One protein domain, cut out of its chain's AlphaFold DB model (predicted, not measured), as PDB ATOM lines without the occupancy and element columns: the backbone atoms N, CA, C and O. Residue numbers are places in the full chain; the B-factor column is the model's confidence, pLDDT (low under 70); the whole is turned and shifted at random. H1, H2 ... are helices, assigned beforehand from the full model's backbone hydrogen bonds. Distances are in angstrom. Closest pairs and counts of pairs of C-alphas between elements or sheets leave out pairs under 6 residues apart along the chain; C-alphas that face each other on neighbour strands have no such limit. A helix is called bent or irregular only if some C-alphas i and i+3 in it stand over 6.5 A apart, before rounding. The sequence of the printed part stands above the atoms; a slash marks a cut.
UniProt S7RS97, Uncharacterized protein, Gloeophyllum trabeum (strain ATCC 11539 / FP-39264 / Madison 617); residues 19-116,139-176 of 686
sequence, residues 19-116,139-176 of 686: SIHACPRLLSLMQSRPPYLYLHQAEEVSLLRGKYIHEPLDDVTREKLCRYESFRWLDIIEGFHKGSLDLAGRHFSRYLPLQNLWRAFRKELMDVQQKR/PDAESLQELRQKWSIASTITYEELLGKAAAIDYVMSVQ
ATOM      1  N   SER A  19     -72.568-111.405 -26.539       66.06
ATOM      2  CA  SER A  19     -71.435-110.704 -25.936       66.06
ATOM      3  C   SER A  19     -71.426-109.226 -26.333       66.06
ATOM      4  O   SER A  19     -72.028-108.817 -27.332       66.06
ATOM      5  N   ILE A  20     -70.686-108.418 -25.573       56.97
ATOM      6  CA  ILE A  20     -70.495-106.984 -25.835       56.97
ATOM      7  C   ILE A  20     -69.990-106.747 -27.271       56.97
ATOM      8  O   ILE A  20     -70.449-105.825 -27.947       56.97
ATOM      9  N   HIS A  21     -69.103-107.615 -27.774       59.75
ATOM     10  CA  HIS A  21     -68.537-107.500 -29.121       59.75
ATOM     11  C   HIS A  21     -69.512-107.900 -30.244       59.75
ATOM     12  O   HIS A  21     -69.422-107.387 -31.363       59.75
ATOM     13  N   ALA A  22     -70.448-108.806 -29.955       61.66
ATOM     14  CA  ALA A  22     -71.465-109.261 -30.902       61.66
ATOM     15  C   ALA A  22     -72.632-108.269 -31.049       61.66
ATOM     16  O   ALA A  22     -73.475-108.436 -31.930       61.66
ATOM     17  N   CYS A  23     -72.682-107.226 -30.213       60.84
ATOM     18  CA  CYS A  23     -73.704-106.191 -30.260       60.84
ATOM     19  C   CYS A  23     -73.090-104.841 -30.678       60.84
ATOM     20  O   CYS A  23     -72.599-104.095 -29.827       60.84
ATOM     21  N   PRO A  24     -73.163-104.459 -31.969       60.22
ATOM     22  CA  PRO A  24     -72.646-103.181 -32.464       60.22
ATOM     23  C   PRO A  24     -73.170-101.960 -31.699       60.22
ATOM     24  O   PRO A  24     -72.477-100.952 -31.611       60.22
ATOM     25  N   ARG A  25     -74.369-102.046 -31.103       61.56
ATOM     26  CA  ARG A  25     -74.933-100.988 -30.257       61.56
ATOM     27  C   ARG A  25     -74.221-100.882 -28.907       61.56
ATOM     28  O   ARG A  25     -73.874 -99.761 -28.552       61.56
ATOM     29  N   LEU A  26     -73.950-101.993 -28.207       56.53
ATOM     30  CA  LEU A  26     -73.140-102.003 -26.973       56.53
ATOM     31  C   LEU A  26     -71.707-101.550 -27.257       56.53
ATOM     32  O   LEU A  26     -71.171-100.712 -26.537       56.53
ATOM     33  N   LEU A  27     -71.134-102.012 -28.370       54.56
ATOM     34  CA  LEU A  27     -69.835-101.549 -28.842       54.56
ATOM     35  C   LEU A  27     -69.857-100.035 -29.121       54.56
ATOM     36  O   LEU A  27     -68.965 -99.316 -28.683       54.56
ATOM     37  N   SER A  28     -70.911 -99.516 -29.763       55.41
ATOM     38  CA  SER A  28     -71.088 -98.074 -29.981       55.41
ATOM     39  C   SER A  28     -71.340 -97.306 -28.679       55.41
ATOM     40  O   SER A  28     -70.885 -96.173 -28.550       55.41
ATOM     41  N   LEU A  29     -72.026 -97.889 -27.694       53.38
ATOM     42  CA  LEU A  29     -72.231 -97.282 -26.379       53.38
ATOM     43  C   LEU A  29     -70.893 -97.149 -25.644       53.38
ATOM     44  O   LEU A  29     -70.615 -96.085 -25.098       53.38
ATOM     45  N   MET A  30     -70.031 -98.166 -25.738       51.12
ATOM     46  CA  MET A  30     -68.668 -98.134 -25.201       51.12
ATOM     47  C   MET A  30     -67.723 -97.199 -25.973       51.12
ATOM     48  O   MET A  30     -66.836 -96.603 -25.367       51.12
ATOM     49  N   GLN A  31     -67.881 -97.077 -27.296       47.03
ATOM     50  CA  GLN A  31     -66.910 -96.398 -28.167       47.03
ATOM     51  C   GLN A  31     -67.304 -94.976 -28.603       47.03
ATOM     52  O   GLN A  31     -66.423 -94.201 -28.966       47.03
ATOM     53  N   SER A  32     -68.593 -94.614 -28.626       41.91
ATOM     54  CA  SER A  32     -69.071 -93.485 -29.452       41.91
ATOM     55  C   SER A  32     -69.950 -92.438 -28.762       41.91
ATOM     56  O   SER A  32     -70.333 -91.463 -29.413       41.91
ATOM     57  N   ARG A  33     -70.264 -92.556 -27.465       45.25
ATOM     58  CA  ARG A  33     -71.058 -91.524 -26.773       45.25
ATOM     59  C   ARG A  33     -70.265 -90.864 -25.646       45.25
ATOM     60  O   ARG A  33     -69.742 -91.574 -24.793       45.25
ATOM     61  N   PRO A  34     -70.160 -89.520 -25.619       43.59
ATOM     62  CA  PRO A  34     -69.459 -88.843 -24.539       43.59
ATOM     63  C   PRO A  34     -70.142 -89.123 -23.179       43.59
ATOM     64  O   PRO A  34     -71.337 -89.417 -23.139       43.59
ATOM     65  N   PRO A  35     -69.382 -89.051 -22.076       39.91
ATOM     66  CA  PRO A  35     -69.778 -89.495 -20.733       39.91
ATOM     67  C   PRO A  35     -70.965 -88.704 -20.177       39.91
ATOM     68  O   PRO A  35     -70.812 -87.491 -20.014       39.91
ATOM     69  N   TYR A  36     -72.112 -89.337 -19.853       52.44
ATOM     70  CA  TYR A  36     -73.304 -88.593 -19.415       52.44
ATOM     71  C   TYR A  36     -74.014 -89.074 -18.136       52.44
ATOM     72  O   TYR A  36     -74.408 -90.229 -18.044       52.44
ATOM     73  N   LEU A  37     -74.210 -88.109 -17.210       45.81
ATOM     74  CA  LEU A  37     -74.546 -88.224 -15.776       45.81
ATOM     75  C   LEU A  37     -73.594 -89.187 -15.048       45.81
ATOM     76  O   LEU A  37     -73.683 -90.394 -15.226       45.81
ATOM     77  N   TYR A  38     -72.687 -88.651 -14.216       46.41
ATOM     78  CA  TYR A  38     -71.659 -89.441 -13.510       46.41
ATOM     79  C   TYR A  38     -72.246 -90.676 -12.806       46.41
ATOM     80  O   TYR A  38     -71.642 -91.739 -12.852       46.41
ATOM     81  N   LEU A  39     -73.457 -90.543 -12.249       51.31
ATOM     82  CA  LEU A  39     -74.213 -91.628 -11.625       51.31
ATOM     83  C   LEU A  39     -74.472 -92.798 -12.597       51.31
ATOM     84  O   LEU A  39     -74.024 -93.912 -12.352       51.31
ATOM     85  N   HIS A  40     -75.104 -92.531 -13.743       55.47
ATOM     86  CA  HIS A  40     -75.482 -93.572 -14.704       55.47
ATOM     87  C   HIS A  40     -74.293 -94.137 -15.463       55.47
ATOM     88  O   HIS A  40     -74.274 -95.324 -15.757       55.47
ATOM     89  N   GLN A  41     -73.278 -93.323 -15.743       57.31
ATOM     90  CA  GLN A  41     -72.063 -93.828 -16.364       57.31
ATOM     91  C   GLN A  41     -71.267 -94.712 -15.403       57.31
ATOM     92  O   GLN A  41     -70.748 -95.733 -15.834       57.31
ATOM     93  N   ALA A  42     -71.152 -94.350 -14.121       57.94
ATOM     94  CA  ALA A  42     -70.475 -95.190 -13.138       57.94
ATOM     95  C   ALA A  42     -71.195 -96.534 -12.973       57.94
ATOM     96  O   ALA A  42     -70.532 -97.563 -12.928       57.94
ATOM     97  N   GLU A  43     -72.529 -96.537 -12.962       63.12
ATOM     98  CA  GLU A  43     -73.350 -97.750 -12.884       63.12
ATOM     99  C   GLU A  43     -73.294 -98.584 -14.173       63.12
ATOM    100  O   GLU A  43     -73.065 -99.785 -14.101       63.12
ATOM    101  N   GLU A  44     -73.426 -97.971 -15.354       64.00
ATOM    102  CA  GLU A  44     -73.324 -98.636 -16.664       64.00
ATOM    103  C   GLU A  44     -71.927 -99.230 -16.863       64.00
ATOM    104  O   GLU A  44     -71.775-100.398 -17.213       64.00
ATOM    105  N   VAL A  45     -70.886 -98.461 -16.545       60.19
ATOM    106  CA  VAL A  45     -69.502 -98.928 -16.582       60.19
ATOM    107  C   VAL A  45     -69.249 -99.974 -15.500       60.19
ATOM    108  O   VAL A  45     -68.530-100.918 -15.778       60.19
ATOM    109  N   SER A  46     -69.821 -99.876 -14.297       60.81
ATOM    110  CA  SER A  46     -69.690-100.917 -13.264       60.81
ATOM    111  C   SER A  46     -70.371-102.222 -13.676       60.81
ATOM    112  O   SER A  46     -69.830-103.293 -13.418       60.81
ATOM    113  N   LEU A  47     -71.534-102.141 -14.328       63.94
ATOM    114  CA  LEU A  47     -72.271-103.293 -14.850       63.94
ATOM    115  C   LEU A  47     -71.539-103.954 -16.021       63.94
ATOM    116  O   LEU A  47     -71.548-105.175 -16.137       63.94
ATOM    117  N   LEU A  48     -70.866-103.160 -16.858       60.50
ATOM    118  CA  LEU A  48     -70.057-103.655 -17.973       60.50
ATOM    119  C   LEU A  48     -68.630-104.062 -17.557       60.50
ATOM    120  O   LEU A  48     -68.030-104.896 -18.222       60.50
ATOM    121  N   ARG A  49     -68.075-103.513 -16.463       55.81
ATOM    122  CA  ARG A  49     -66.730-103.840 -15.934       55.81
ATOM    123  C   ARG A  49     -66.664-105.209 -15.268       55.81
ATOM    124  O   ARG A  49     -65.579-105.767 -15.195       55.81
ATOM    125  N   GLY A  50     -67.788-105.718 -14.763       54.53
ATOM    126  CA  GLY A  50     -67.859-107.029 -14.113       54.53
ATOM    127  C   GLY A  50     -67.920-108.218 -15.077       54.53
ATOM    128  O   GLY A  50     -67.947-109.347 -14.602       54.53
ATOM    129  N   LYS A  51     -67.973-107.983 -16.396       53.84
ATOM    130  CA  LYS A  51     -68.057-109.036 -17.415       53.84
ATOM    131  C   LYS A  51     -66.932-108.909 -18.428       53.84
ATOM    132  O   LYS A  51     -66.658-107.814 -18.921       53.84
ATOM    133  N   TYR A  52     -66.299-110.029 -18.765       54.84
ATOM    134  CA  TYR A  52     -65.275-110.051 -19.806       54.84
ATOM    135  C   TYR A  52     -65.885-109.667 -21.165       54.84
ATOM    136  O   TYR A  52     -67.054-109.932 -21.437       54.84
ATOM    137  N   ILE A  53     -65.082-109.073 -22.058       55.56
ATOM    138  CA  ILE A  53     -65.497-108.573 -23.392       55.56
ATOM    139  C   ILE A  53     -66.244-109.642 -24.226       55.56
ATOM    140  O   ILE A  53     -67.052-109.314 -25.103       55.56
ATOM    141  N   HIS A  54     -65.994-110.918 -23.934       55.09
ATOM    142  CA  HIS A  54     -66.551-112.076 -24.627       55.09
ATOM    143  C   HIS A  54     -67.707-112.766 -23.893       55.09
ATOM    144  O   HIS A  54     -68.361-113.621 -24.489       55.09
ATOM    145  N   GLU A  55     -68.003-112.395 -22.648       65.75
ATOM    146  CA  GLU A  55     -69.066-113.033 -21.879       65.75
ATOM    147  C   GLU A  55     -70.454-112.514 -22.273       65.75
ATOM    148  O   GLU A  55     -70.640-111.313 -22.511       65.75
ATOM    149  N   PRO A  56     -71.460-113.402 -22.327       69.81
ATOM    150  CA  PRO A  56     -72.837-112.989 -22.508       69.81
ATOM    151  C   PRO A  56     -73.315-112.151 -21.314       69.81
ATOM    152  O   PRO A  56     -73.098-112.486 -20.141       69.81
ATOM    153  N   LEU A  57     -74.025-111.061 -21.606       71.19
ATOM    154  CA  LEU A  57     -74.744-110.329 -20.566       71.19
ATOM    155  C   LEU A  57     -75.816-111.249 -19.969       71.19
ATOM    156  O   LEU A  57     -76.574-111.876 -20.708       71.19
ATOM    157  N   ASP A  58     -75.875-111.333 -18.638       81.62
ATOM    158  CA  ASP A  58     -76.990-112.026 -17.992       81.62
ATOM    159  C   ASP A  58     -78.255-111.172 -18.098       81.62
ATOM    160  O   ASP A  58     -78.205-109.961 -18.352       81.62
ATOM    161  N   ASP A  59     -79.399-111.821 -17.911       77.62
ATOM    162  CA  ASP A  59     -80.703-111.183 -18.052       77.62
ATOM    163  C   ASP A  59     -80.862-109.985 -17.114       77.62
ATOM    164  O   ASP A  59     -81.375-108.954 -17.540       77.62
ATOM    165  N   VAL A  60     -80.326-110.067 -15.893       79.81
ATOM    166  CA  VAL A  60     -80.380-108.993 -14.889       79.81
ATOM    167  C   VAL A  60     -79.606-107.758 -15.354       79.81
ATOM    168  O   VAL A  60     -80.078-106.628 -15.225       79.81
ATOM    169  N   THR A  61     -78.412-107.948 -15.908       76.19
ATOM    170  CA  THR A  61     -77.556-106.870 -16.416       76.19
ATOM    171  C   THR A  61     -78.181-106.231 -17.648       76.19
ATOM    172  O   THR A  61     -78.246-105.005 -17.745       76.19
ATOM    173  N   ARG A  62     -78.699-107.054 -18.566       75.75
ATOM    174  CA  ARG A  62     -79.416-106.596 -19.761       75.75
ATOM    175  C   ARG A  62     -80.649-105.775 -19.390       75.75
ATOM    176  O   ARG A  62     -80.850-104.692 -19.929       75.75
ATOM    177  N   GLU A  63     -81.436-106.254 -18.436       79.81
ATOM    178  CA  GLU A  63     -82.630-105.571 -17.953       79.81
ATOM    179  C   GLU A  63     -82.295-104.215 -17.314       79.81
ATOM    180  O   GLU A  63     -82.918-103.201 -17.642       79.81
ATOM    181  N   LYS A  64     -81.253-104.166 -16.471       80.38
ATOM    182  CA  LYS A  64     -80.744-102.914 -15.894       80.38
ATOM    183  C   LYS A  64     -80.322-101.927 -16.982       80.38
ATOM    184  O   LYS A  64     -80.723-100.768 -16.915       80.38
ATOM    185  N   LEU A  65     -79.573-102.366 -17.997       77.38
ATOM    186  CA  LEU A  65     -79.160-101.512 -19.119       77.38
ATOM    187  C   LEU A  65     -80.366-100.943 -19.878       77.38
ATOM    188  O   LEU A  65     -80.430 -99.734 -20.097       77.38
ATOM    189  N   CYS A  66     -81.360-101.774 -20.204       81.00
ATOM    190  CA  CYS A  66     -82.593-101.319 -20.851       81.00
ATOM    191  C   CYS A  66     -83.350-100.295 -19.986       81.00
ATOM    192  O   CYS A  66     -83.849 -99.285 -20.494       81.00
ATOM    193  N   ARG A  67     -83.421-100.524 -18.666       85.06
ATOM    194  CA  ARG A  67     -84.039 -99.591 -17.712       85.06
ATOM    195  C   ARG A  67     -83.309 -98.245 -17.697       85.06
ATOM    196  O   ARG A  67     -83.961 -97.202 -17.761       85.06
ATOM    197  N   TYR A  68     -81.975 -98.254 -17.690       80.06
ATOM    198  CA  TYR A  68     -81.172 -97.031 -17.773       80.06
ATOM    199  C   TYR A  68     -81.377 -96.288 -19.091       80.06
ATOM    200  O   TYR A  68     -81.598 -95.080 -19.068       80.06
ATOM    201  N   GLU A  69     -81.366 -96.976 -20.237       79.75
ATOM    202  CA  GLU A  69     -81.612 -96.340 -21.540       79.75
ATOM    203  C   GLU A  69     -82.976 -95.631 -21.592       79.75
ATOM    204  O   GLU A  69     -83.078 -94.520 -22.123       79.75
ATOM    205  N   SER A  70     -83.996 -96.246 -20.990       84.88
ATOM    206  CA  SER A  70     -85.365 -95.724 -20.950       84.88
ATOM    207  C   SER A  70     -85.471 -94.428 -20.140       84.88
ATOM    208  O   SER A  70     -86.079 -93.461 -20.595       84.88
ATOM    209  N   PHE A  71     -84.856 -94.372 -18.952       87.94
ATOM    210  CA  PHE A  71     -84.871 -93.164 -18.116       87.94
ATOM    211  C   PHE A  71     -83.850 -92.109 -18.543       87.94
ATOM    212  O   PHE A  71     -84.068 -90.922 -18.310       87.94
ATOM    213  N   ARG A  72     -82.787 -92.495 -19.253       81.88
ATOM    214  CA  ARG A  72     -81.706 -91.594 -19.674       81.88
ATOM    215  C   ARG A  72     -82.206 -90.341 -20.386       81.88
ATOM    216  O   ARG A  72     -81.771 -89.239 -20.066       81.88
ATOM    217  N   TRP A  73     -83.072 -90.475 -21.390       86.50
ATOM    218  CA  TRP A  73     -83.520 -89.311 -22.164       86.50
ATOM    219  C   TRP A  73     -84.540 -88.447 -21.401       86.50
ATOM    220  O   TRP A  73     -84.565 -87.229 -21.594       86.50
ATOM    221  N   LEU A  74     -85.309 -89.061 -20.494       90.75
ATOM    222  CA  LEU A  74     -86.225 -88.388 -19.570       90.75
ATOM    223  C   LEU A  74     -85.446 -87.525 -18.564       90.75
ATOM    224  O   LEU A  74     -85.695 -86.322 -18.451       90.75
ATOM    225  N   ASP A  75     -84.422 -88.099 -17.935       89.81
ATOM    226  CA  ASP A  75     -83.559 -87.402 -16.978       89.81
ATOM    227  C   ASP A  75     -82.717 -86.303 -17.658       89.81
ATOM    228  O   ASP A  75     -82.422 -85.272 -17.054       89.81
ATOM    229  N   ILE A  76     -82.379 -86.448 -18.950       89.00
ATOM    230  CA  ILE A  76     -81.740 -85.372 -19.731       89.00
ATOM    231  C   ILE A  76     -82.665 -84.154 -19.850       89.00
ATOM    232  O   ILE A  76     -82.206 -83.020 -19.685       89.00
ATOM    233  N   ILE A  77     -83.951 -84.357 -20.155       93.00
ATOM    234  CA  ILE A  77     -84.917 -83.254 -20.230       93.00
ATOM    235  C   ILE A  77     -85.047 -82.575 -18.875       93.00
ATOM    236  O   ILE A  77     -84.920 -81.352 -18.795       93.00
ATOM    237  N   GLU A  78     -85.209 -83.356 -17.811       94.12
ATOM    238  CA  GLU A  78     -85.243 -82.835 -16.449       94.12
ATOM    239  C   GLU A  78     -83.979 -82.010 -16.126       94.12
ATOM    240  O   GLU A  78     -84.061 -80.876 -15.645       94.12
ATOM    241  N   GLY A  79     -82.801 -82.532 -16.478       91.19
ATOM    242  CA  GLY A  79     -81.502 -81.903 -16.260       91.19
ATOM    243  C   GLY A  79     -81.310 -80.573 -16.995       91.19
ATOM    244  O   GLY A  79     -80.698 -79.647 -16.450       91.19
ATOM    245  N   PHE A  80     -81.881 -80.410 -18.196       94.06
ATOM    246  CA  PHE A  80     -81.892 -79.120 -18.900       94.06
ATOM    247  C   PHE A  80     -82.612 -78.032 -18.103       94.06
ATOM    248  O   PHE A  80     -82.162 -76.885 -18.097       94.06
ATOM    249  N   HIS A  81     -83.701 -78.378 -17.424       95.06
ATOM    250  CA  HIS A  81     -84.490 -77.430 -16.645       95.06
ATOM    251  C   HIS A  81     -83.946 -77.247 -15.218       95.06
ATOM    252  O   HIS A  81     -83.947 -76.129 -14.716       95.06
ATOM    253  N   LYS A  82     -83.360 -78.283 -14.603       93.69
ATOM    254  CA  LYS A  82     -82.637 -78.170 -13.316       93.69
ATOM    255  C   LYS A  82     -81.282 -77.471 -13.434       93.69
ATOM    256  O   LYS A  82     -80.719 -77.015 -12.444       93.69
ATOM    257  N   GLY A  83     -80.714 -77.427 -14.637       87.94
ATOM    258  CA  GLY A  83     -79.360 -76.937 -14.868       87.94
ATOM    259  C   GLY A  83     -78.255 -77.878 -14.377       87.94
ATOM    260  O   GLY A  83     -77.090 -77.482 -14.382       87.94
ATOM    261  N   SER A  84     -78.610 -79.109 -14.016       84.75
ATOM    262  CA  SER A  84     -77.690 -80.203 -13.724       84.75
ATOM    263  C   SER A  84     -77.808 -81.206 -14.864       84.75
ATOM    264  O   SER A  84     -78.756 -81.982 -14.923       84.75
ATOM    265  N   LEU A  85     -76.894 -81.108 -15.827       77.12
ATOM    266  CA  LEU A  85     -76.831 -82.003 -16.975       77.12
ATOM    267  C   LEU A  85     -75.422 -82.578 -17.071       77.12
ATOM    268  O   LEU A  85     -74.481 -82.128 -16.424       77.12
ATOM    269  N   ASP A  86     -75.308 -83.572 -17.923       67.50
ATOM    270  CA  ASP A  86     -74.072 -84.179 -18.336       67.50
ATOM    271  C   ASP A  86     -73.020 -83.246 -18.992       67.50
ATOM    272  O   ASP A  86     -73.252 -82.064 -19.272       67.50
ATOM    273  N   LEU A  87     -71.833 -83.804 -19.268       62.56
ATOM    274  CA  LEU A  87     -70.687 -83.075 -19.817       62.56
ATOM    275  C   LEU A  87     -70.808 -82.729 -21.318       62.56
ATOM    276  O   LEU A  87     -69.909 -82.079 -21.851       62.56
ATOM    277  N   ALA A  88     -71.900 -83.085 -22.017       65.62
ATOM    278  CA  ALA A  88     -72.107 -82.678 -23.426       65.62
ATOM    279  C   ALA A  88     -72.373 -81.183 -23.555       65.62
ATOM    280  O   ALA A  88     -72.330 -80.616 -24.648       65.62
ATOM    281  N   GLY A  89     -72.775 -80.590 -22.437       75.19
ATOM    282  CA  GLY A  89     -73.236 -79.233 -22.349       75.19
ATOM    283  C   GLY A  89     -74.718 -79.053 -22.659       75.19
ATOM    284  O   GLY A  89     -75.389 -79.843 -23.332       75.19
ATOM    285  N   ARG A  90     -75.239 -77.943 -22.133       87.81
ATOM    286  CA  ARG A  90     -76.654 -77.557 -22.217       87.81
ATOM    287  C   ARG A  90     -76.862 -76.636 -23.414       87.81
ATOM    288  O   ARG A  90     -76.978 -75.420 -23.266       87.81
ATOM    289  N   HIS A  91     -76.821 -77.202 -24.616       88.62
ATOM    290  CA  HIS A  91     -76.959 -76.453 -25.867       88.62
ATOM    291  C   HIS A  91     -78.382 -76.495 -26.421       88.62
ATOM    292  O   HIS A  91     -79.045 -77.529 -26.382       88.62
ATOM    293  N   PHE A  92     -78.830 -75.376 -26.994       91.38
ATOM    294  CA  PHE A  92     -80.178 -75.257 -27.552       91.38
ATOM    295  C   PHE A  92     -80.440 -76.258 -28.684       91.38
ATOM    296  O   PHE A  92     -81.504 -76.867 -28.737       91.38
ATOM    297  N   SER A  93     -79.436 -76.498 -29.537       89.31
ATOM    298  CA  SER A  93     -79.501 -77.485 -30.621       89.31
ATOM    299  C   SER A  93     -79.744 -78.914 -30.131       89.31
ATOM    300  O   SER A  93     -80.318 -79.708 -30.866       89.31
ATOM    301  N   ARG A  94     -79.335 -79.238 -28.898       87.75
ATOM    302  CA  ARG A  94     -79.592 -80.534 -28.262       87.75
ATOM    303  C   ARG A  94     -80.940 -80.560 -27.544       87.75
ATOM    304  O   ARG A  94     -81.641 -81.561 -27.604       87.75
ATOM    305  N   TYR A  95     -81.301 -79.464 -26.881       93.50
ATOM    306  CA  TYR A  95     -82.564 -79.354 -26.158       93.50
ATOM    307  C   TYR A  95     -83.779 -79.461 -27.084       93.50
ATOM    308  O   TYR A  95     -84.718 -80.185 -26.776       93.50
ATOM    309  N   LEU A  96     -83.767 -78.761 -28.222       94.94
ATOM    310  CA  LEU A  96     -84.951 -78.625 -29.074       94.94
ATOM    311  C   LEU A  96     -85.486 -79.974 -29.612       94.94
ATOM    312  O   LEU A  96     -86.687 -80.213 -29.472       94.94
ATOM    313  N   PRO A  97     -84.655 -80.886 -30.162       92.75
ATOM    314  CA  PRO A  97     -85.121 -82.214 -30.563       92.75
ATOM    315  C   PRO A  97     -85.701 -83.016 -29.397       92.75
ATOM    316  O   PRO A  97     -86.765 -83.615 -29.535       92.75
ATOM    317  N   LEU A  98     -85.044 -82.980 -28.234       92.38
ATOM    318  CA  LEU A  98     -85.490 -83.710 -27.048       92.38
ATOM    319  C   LEU A  98     -86.800 -83.144 -26.495       92.38
ATOM    320  O   LEU A  98     -87.650 -83.897 -26.040       92.38
ATOM    321  N   GLN A  99     -86.995 -81.826 -26.548       95.44
ATOM    322  CA  GLN A  99     -88.237 -81.192 -26.114       95.44
ATOM    323  C   GLN A  99     -89.410 -81.633 -26.999       95.44
ATOM    324  O   GLN A  99     -90.503 -81.898 -26.501       95.44
ATOM    325  N   ASN A 100     -89.192 -81.724 -28.313       94.56
ATOM    326  CA  ASN A 100     -90.204 -82.230 -29.238       94.56
ATOM    327  C   ASN A 100     -90.505 -83.710 -28.979       94.56
ATOM    328  O   ASN A 100     -91.673 -84.095 -28.954       94.56
ATOM    329  N   LEU A 101     -89.460 -84.502 -28.721       93.50
ATOM    330  CA  LEU A 101     -89.563 -85.909 -28.347       93.50
ATOM    331  C   LEU A 101     -90.390 -86.085 -27.063       93.50
ATOM    332  O   LEU A 101     -91.354 -86.843 -27.048       93.50
ATOM    333  N   TRP A 102     -90.086 -85.298 -26.030       95.62
ATOM    334  CA  TRP A 102     -90.818 -85.258 -24.766       95.62
ATOM    335  C   TRP A 102     -92.294 -84.904 -24.952       95.62
ATOM    336  O   TRP A 102     -93.155 -85.586 -24.411       95.62
ATOM    337  N   ARG A 103     -92.616 -83.875 -25.747       96.81
ATOM    338  CA  ARG A 103     -94.017 -83.496 -26.009       96.81
ATOM    339  C   ARG A 103     -94.802 -84.618 -26.686       96.81
ATOM    340  O   ARG A 103     -95.958 -84.833 -26.332       96.81
ATOM    341  N   ALA A 104     -94.191 -85.299 -27.655       96.50
ATOM    342  CA  ALA A 104     -94.810 -86.425 -28.343       96.50
ATOM    343  C   ALA A 104     -95.023 -87.613 -27.389       96.50
ATOM    344  O   ALA A 104     -96.144 -88.102 -27.282       96.50
ATOM    345  N   PHE A 105     -93.993 -87.989 -26.625       96.06
ATOM    346  CA  PHE A 105     -94.083 -89.042 -25.611       96.06
ATOM    347  C   PHE A 105     -95.159 -88.747 -24.573       96.06
ATOM    348  O   PHE A 105     -96.030 -89.573 -24.323       96.06
ATOM    349  N   ARG A 106     -95.133 -87.541 -23.999       96.50
ATOM    350  CA  ARG A 106     -96.087 -87.105 -22.981       96.50
ATOM    351  C   ARG A 106     -97.517 -87.179 -23.498       96.50
ATOM    352  O   ARG A 106     -98.387 -87.639 -22.773       96.50
ATOM    353  N   LYS A 107     -97.769 -86.736 -24.733       97.00
ATOM    354  CA  LYS A 107     -99.101 -86.827 -25.339       97.00
ATOM    355  C   LYS A 107     -99.584 -88.278 -25.369       97.00
ATOM    356  O   LYS A 107    -100.669 -88.556 -24.880       97.00
ATOM    357  N   GLU A 108     -98.759 -89.189 -25.871       96.88
ATOM    358  CA  GLU A 108     -99.114 -90.607 -25.981       96.88
ATOM    359  C   GLU A 108     -99.276 -91.280 -24.616       96.88
ATOM    360  O   GLU A 108    -100.204 -92.058 -24.423       96.88
ATOM    361  N   LEU A 109     -98.436 -90.929 -23.638       95.62
ATOM    362  CA  LEU A 109     -98.576 -91.393 -22.259       95.62
ATOM    363  C   LEU A 109     -99.920 -90.952 -21.651       95.62
ATOM    364  O   LEU A 109    -100.590 -91.749 -20.998       95.62
ATOM    365  N   MET A 110    -100.346 -89.709 -21.903       95.06
ATOM    366  CA  MET A 110    -101.652 -89.211 -21.455       95.06
ATOM    367  C   MET A 110    -102.815 -89.869 -22.213       95.06
ATOM    368  O   MET A 110    -103.853 -90.124 -21.607       95.06
ATOM    369  N   ASP A 111    -102.651 -90.181 -23.503       94.56
ATOM    370  CA  ASP A 111    -103.653 -90.914 -24.286       94.56
ATOM    371  C   ASP A 111    -103.860 -92.332 -23.709       94.56
ATOM    372  O   ASP A 111    -104.997 -92.774 -23.539       94.56
ATOM    373  N   VAL A 112    -102.778 -93.020 -23.316       94.56
ATOM    374  CA  VAL A 112    -102.840 -94.306 -22.590       94.56
ATOM    375  C   VAL A 112    -103.521 -94.136 -21.227       94.56
ATOM    376  O   VAL A 112    -104.363 -94.951 -20.853       94.56
ATOM    377  N   GLN A 113    -103.230 -93.049 -20.505       91.69
ATOM    378  CA  GLN A 113    -103.865 -92.756 -19.217       91.69
ATOM    379  C   GLN A 113    -105.380 -92.529 -19.334       91.69
ATOM    380  O   GLN A 113    -106.126 -92.947 -18.449       91.69
ATOM    381  N   GLN A 114    -105.843 -91.875 -20.403       89.69
ATOM    382  CA  GLN A 114    -107.266 -91.594 -20.635       89.69
ATOM    383  C   GLN A 114    -108.064 -92.837 -21.036       89.69
ATOM    384  O   GLN A 114    -109.245 -92.927 -20.709       89.69
ATOM    385  N   LYS A 115    -107.431 -93.810 -21.703       87.94
ATOM    386  CA  LYS A 115    -108.045 -95.099 -22.066       87.94
ATOM    387  C   LYS A 115    -108.271 -96.034 -20.873       87.94
ATOM    388  O   LYS A 115    -108.815 -97.121 -21.051       87.94
ATOM    389  N   ARG A 116    -107.862 -95.638 -19.664       83.00
ATOM    390  CA  ARG A 116    -108.074 -96.428 -18.452       83.00
ATOM    391  C   ARG A 116    -109.581 -96.647 -18.263       83.00
ATOM    392  O   ARG A 116    -110.317 -95.655 -18.207       83.00
ATOM    393  N   PRO A 139    -103.501 -99.736 -16.997       85.12
ATOM    394  CA  PRO A 139    -103.971 -99.387 -18.336       85.12
ATOM    395  C   PRO A 139    -104.047-100.636 -19.225       85.12
ATOM    396  O   PRO A 139    -103.396-101.643 -18.955       85.12
ATOM    397  N   ASP A 140    -104.824-100.542 -20.305       88.81
ATOM    398  CA  ASP A 140    -104.907-101.587 -21.325       88.81
ATOM    399  C   ASP A 140    -103.504-102.083 -21.730       88.81
ATOM    400  O   ASP A 140    -102.642-101.293 -22.136       88.81
ATOM    401  N   ALA A 141    -103.273-103.389 -21.564       90.31
ATOM    402  CA  ALA A 141    -101.955-103.999 -21.708       90.31
ATOM    403  C   ALA A 141    -101.402-103.831 -23.131       90.31
ATOM    404  O   ALA A 141    -100.201-103.612 -23.294       90.31
ATOM    405  N   GLU A 142    -102.279-103.866 -24.140       93.38
ATOM    406  CA  GLU A 142    -101.926-103.661 -25.545       93.38
ATOM    407  C   GLU A 142    -101.444-102.221 -25.775       93.38
ATOM    408  O   GLU A 142    -100.320-102.007 -26.233       93.38
ATOM    409  N   SER A 143    -102.213-101.225 -25.327       93.12
ATOM    410  CA  SER A 143    -101.834 -99.807 -25.412       93.12
ATOM    411  C   SER A 143    -100.515 -99.489 -24.680       93.12
ATOM    412  O   SER A 143     -99.701 -98.697 -25.165       93.12
ATOM    413  N   LEU A 144    -100.273-100.096 -23.510       92.94
ATOM    414  CA  LEU A 144     -99.013 -99.925 -22.776       92.94
ATOM    415  C   LEU A 144     -97.838-100.609 -23.493       92.94
ATOM    416  O   LEU A 144     -96.726-100.076 -23.500       92.94
ATOM    417  N   GLN A 145     -98.066-101.772 -24.104       93.56
ATOM    418  CA  GLN A 145     -97.054-102.482 -24.881       93.56
ATOM    419  C   GLN A 145     -96.670-101.713 -26.151       93.56
ATOM    420  O   GLN A 145     -95.478-101.590 -26.433       93.56
ATOM    421  N   GLU A 146     -97.637-101.124 -26.861       94.56
ATOM    422  CA  GLU A 146     -97.386-100.237 -28.006       94.56
ATOM    423  C   GLU A 146     -96.531 -99.027 -27.606       94.56
ATOM    424  O   GLU A 146     -95.538 -98.710 -28.271       94.56
ATOM    425  N   LEU A 147     -96.867 -98.379 -26.481       94.75
ATOM    426  CA  LEU A 147     -96.083 -97.269 -25.934       94.75
ATOM    427  C   LEU A 147     -94.648 -97.721 -25.621       94.75
ATOM    428  O   LEU A 147     -93.687 -97.052 -26.006       94.75
ATOM    429  N   ARG A 148     -94.487 -98.873 -24.957       93.88
ATOM    430  CA  ARG A 148     -93.168 -99.416 -24.606       93.88
ATOM    431  C   ARG A 148     -92.325 -99.719 -25.838       93.88
ATOM    432  O   ARG A 148     -91.168 -99.310 -25.884       93.88
ATOM    433  N   GLN A 149     -92.899-100.373 -26.845       91.06
ATOM    434  CA  GLN A 149     -92.200-100.698 -28.089       91.06
ATOM    435  C   GLN A 149     -91.759 -99.436 -28.831       91.06
ATOM    436  O   GLN A 149     -90.596 -99.314 -29.217       91.06
ATOM    437  N   LYS A 150     -92.659 -98.459 -28.977       92.75
ATOM    438  CA  LYS A 150     -92.376 -97.226 -29.715       92.75
ATOM    439  C   LYS A 150     -91.301 -96.362 -29.060       92.75
ATOM    440  O   LYS A 150     -90.456 -95.802 -29.754       92.75
ATOM    441  N   TRP A 151     -91.336 -96.249 -27.735       92.12
ATOM    442  CA  TRP A 151     -90.424 -95.396 -26.969       92.12
ATOM    443  C   TRP A 151     -89.219 -96.151 -26.399       92.12
ATOM    444  O   TRP A 151     -88.434 -95.564 -25.657       92.12
ATOM    445  N   SER A 152     -89.053 -97.429 -26.769       87.69
ATOM    446  CA  SER A 152     -87.987 -98.312 -26.276       87.69
ATOM    447  C   SER A 152     -87.916 -98.365 -24.744       87.69
ATOM    448  O   SER A 152     -86.836 -98.287 -24.164       87.69
ATOM    449  N   ILE A 153     -89.072 -98.457 -24.084       90.19
ATOM    450  CA  ILE A 153     -89.161 -98.523 -22.623       90.19
ATOM    451  C   ILE A 153     -89.026 -99.978 -22.179       90.19
ATOM    452  O   ILE A 153     -89.777-100.842 -22.634       90.19
ATOM    453  N   ALA A 154     -88.106-100.237 -21.251       90.00
ATOM    454  CA  ALA A 154     -87.913-101.555 -20.664       90.00
ATOM    455  C   ALA A 154     -89.210-102.089 -20.039       90.00
ATOM    456  O   ALA A 154     -89.924-101.372 -19.332       90.00
ATOM    457  N   SER A 155     -89.489-103.374 -20.255       89.12
ATOM    458  CA  SER A 155     -90.675-104.053 -19.714       89.12
ATOM    459  C   SER A 155     -90.750-104.002 -18.188       89.12
ATOM    460  O   SER A 155     -91.842-104.068 -17.629       89.12
ATOM    461  N   THR A 156     -89.610-103.842 -17.521       89.81
ATOM    462  CA  THR A 156     -89.497-103.846 -16.061       89.81
ATOM    463  C   THR A 156     -89.662-102.478 -15.424       89.81
ATOM    464  O   THR A 156     -89.632-102.351 -14.203       89.81
ATOM    465  N   ILE A 157     -89.883-101.441 -16.234       92.06
ATOM    466  CA  ILE A 157     -90.358-100.152 -15.743       92.06
ATOM    467  C   ILE A 157     -91.875-100.220 -15.613       92.06
ATOM    468  O   ILE A 157     -92.587-100.441 -16.604       92.06
ATOM    469  N   THR A 158     -92.376-100.013 -14.396       93.00
ATOM    470  CA  THR A 158     -93.820-100.012 -14.148       93.00
ATOM    471  C   THR A 158     -94.468 -98.755 -14.719       93.00
ATOM    472  O   THR A 158     -93.825 -97.725 -14.951       93.00
ATOM    473  N   TYR A 159     -95.772 -98.821 -14.971       92.81
ATOM    474  CA  TYR A 159     -96.506 -97.667 -15.472       92.81
ATOM    475  C   TYR A 159     -96.505 -96.507 -14.459       92.81
ATOM    476  O   TYR A 159     -96.351 -95.345 -14.840       92.81
ATOM    477  N   GLU A 160     -96.589 -96.810 -13.161       92.81
ATOM    478  CA  GLU A 160     -96.476 -95.836 -12.073       92.81
ATOM    479  C   GLU A 160     -95.121 -95.128 -12.069       92.81
ATOM    480  O   GLU A 160     -95.069 -93.921 -11.839       92.81
ATOM    481  N   GLU A 161     -94.032 -95.850 -12.339       93.62
ATOM    482  CA  GLU A 161     -92.695 -95.262 -12.434       93.62
ATOM    483  C   GLU A 161     -92.589 -94.294 -13.616       93.62
ATOM    484  O   GLU A 161     -92.056 -93.192 -13.458       93.62
ATOM    485  N   LEU A 162     -93.148 -94.656 -14.780       94.06
ATOM    486  CA  LEU A 162     -93.211 -93.765 -15.945       94.06
ATOM    487  C   LEU A 162     -94.020 -92.506 -15.650       94.06
ATOM    488  O   LEU A 162     -93.559 -91.405 -15.949       94.06
ATOM    489  N   LEU A 163     -95.201 -92.650 -15.043       94.44
ATOM    490  CA  LEU A 163     -96.032 -91.513 -14.651       94.44
ATOM    491  C   LEU A 163     -95.338 -90.640 -13.607       94.44
ATOM    492  O   LEU A 163     -95.373 -89.417 -13.719       94.44
ATOM    493  N   GLY A 164     -94.681 -91.246 -12.618       94.62
ATOM    494  CA  GLY A 164     -93.920 -90.532 -11.595       94.62
ATOM    495  C   GLY A 164     -92.786 -89.709 -12.203       94.62
ATOM    496  O   GLY A 164     -92.649 -88.523 -11.901       94.62
ATOM    497  N   LYS A 165     -92.017 -90.301 -13.125       94.62
ATOM    498  CA  LYS A 165     -90.963 -89.597 -13.869       94.62
ATOM    499  C   LYS A 165     -91.522 -88.501 -14.770       94.62
ATOM    500  O   LYS A 165     -90.982 -87.396 -14.792       94.62
ATOM    501  N   ALA A 166     -92.624 -88.767 -15.464       96.38
ATOM    502  CA  ALA A 166     -93.263 -87.783 -16.322       96.38
ATOM    503  C   ALA A 166     -93.792 -86.577 -15.529       96.38
ATOM    504  O   ALA A 166     -93.556 -85.430 -15.907       96.38
ATOM    505  N   ALA A 167     -94.439 -86.833 -14.389       96.12
ATOM    506  CA  ALA A 167     -94.915 -85.805 -13.473       96.12
ATOM    507  C   ALA A 167     -93.758 -84.997 -12.866       96.12
ATOM    508  O   ALA A 167     -93.876 -83.781 -12.726       96.12
ATOM    509  N   ALA A 168     -92.629 -85.639 -12.548       96.00
ATOM    510  CA  ALA A 168     -91.429 -84.946 -12.080       96.00
ATOM    511  C   ALA A 168     -90.878 -83.981 -13.142       96.00
ATOM    512  O   ALA A 168     -90.570 -82.830 -12.826       96.00
ATOM    513  N   ILE A 169     -90.819 -84.406 -14.409       96.25
ATOM    514  CA  ILE A 169     -90.407 -83.540 -15.523       96.25
ATOM    515  C   ILE A 169     -91.383 -82.376 -15.695       96.25
ATOM    516  O   ILE A 169     -90.948 -81.230 -15.771       96.25
ATOM    517  N   ASP A 170     -92.690 -82.646 -15.714       96.62
ATOM    518  CA  ASP A 170     -93.719 -81.609 -15.823       96.62
ATOM    519  C   ASP A 170     -93.627 -80.594 -14.685       96.62
ATOM    520  O   ASP A 170     -93.697 -79.387 -14.920       96.62
ATOM    521  N   TYR A 171     -93.414 -81.070 -13.458       97.25
ATOM    522  CA  TYR A 171     -93.204 -80.220 -12.297       97.25
ATOM    523  C   TYR A 171     -91.982 -79.319 -12.494       97.25
ATOM    524  O   TYR A 171     -92.096 -78.096 -12.396       97.25
ATOM    525  N   VAL A 172     -90.832 -79.889 -12.857       97.06
ATOM    526  CA  VAL A 172     -89.597 -79.131 -13.098       97.06
ATOM    527  C   VAL A 172     -89.777 -78.115 -14.234       97.06
ATOM    528  O   VAL A 172     -89.331 -76.975 -14.110       97.06
ATOM    529  N   MET A 173     -90.468 -78.482 -15.316       97.19
ATOM    530  CA  MET A 173     -90.785 -77.575 -16.424       97.19
ATOM    531  C   MET A 173     -91.791 -76.487 -16.026       97.19
ATOM    532  O   MET A 173     -91.729 -75.388 -16.570       97.19
ATOM    533  N   SER A 174     -92.699 -76.753 -15.086       97.06
ATOM    534  CA  SER A 174     -93.638 -75.746 -14.574       97.06
ATOM    535  C   SER A 174     -92.946 -74.718 -13.676       97.06
ATOM    536  O   SER A 174     -93.218 -73.524 -13.787       97.06
ATOM    537  N   VAL A 175     -92.003 -75.169 -12.840       97.25
ATOM    538  CA  VAL A 175     -91.193 -74.310 -11.967       97.25
ATOM    539  C   VAL A 175     -90.189 -73.501 -12.786       97.25
ATOM    540  O   VAL A 175     -89.991 -72.316 -12.528       97.25
ATOM    541  N   GLN A 176     -89.579 -74.121 -13.799       97.19
ATOM    542  CA  GLN A 176     -88.575 -73.505 -14.662       97.19
ATOM    543  C   GLN A 176     -88.955 -73.688 -16.145       97.19
ATOM    544  O   GLN A 176     -88.425 -74.582 -16.809       97.19
TER     545      GLN A 176
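AT A GLANCE: This is residues 19 to 116 and 139 to 176 of the 686 residues of an uncharacterized protein of Gloeophyllum trabeum (strain ATCC 11539 / FP-39264 / Madison 617) (UniProt S7RS97). The long bent helix H3 bridges two lobes: a loose one, where H2 folds back along arm H3a with H1 near H2, and a larger one, where arm H3b packs on H4 and H6, and H5 on H4. The printed part has 136 residues with six named helices, H1 to H6, all helix, compact with a radius of gyration of the C-alphas of 16.1 A. It spans 45 by 37 by 20 A.

HOW THE PARTS SIT: Start at H1, residues 24 to 32, near H2, residues 38 to 49. H3, residues 59 to 82, assigned as one helix by its hydrogen bonds, is bent: C-alphas 70 and 73 are 6.8 A apart, between arms H3a, 59 to 70, and H3b, 73 to 82. H2 and H3a, a helical hairpin, only just touch, with 3 pairs of C-alphas within 8 A, the closest Leu 47 and Thr 61 at 6.6 A. H3b touches H6, residues 159 to 175, closest at C-alphas 78 and 169, 5.3 A. H4, residues 92 to 114, touches H3b with residues 95 to 102 alone, closest at C-alphas 98 and 77, 6.9 A. Every O i to N i+4 pair is within hydrogen-bond range in H1, H2, H3a, H3b, H6 and H5, residues 141 to 151, and 17 of 19 in H4.

IN THESE COORDINATES: Find C-alpha 24 at (-72.646, -103.181, -32.464), where H1 begins; H4 runs 32.4 A, and H6 runs 24.2 A to C-alpha 175 at (-91.193, -74.310, -11.967).

THE WHOLE: Residues 117 to 138 are cut out, with C-alphas 116 and 139 5.1 A apart; pLDDT is under 70 at residues 19 to 56 and 86 to 88.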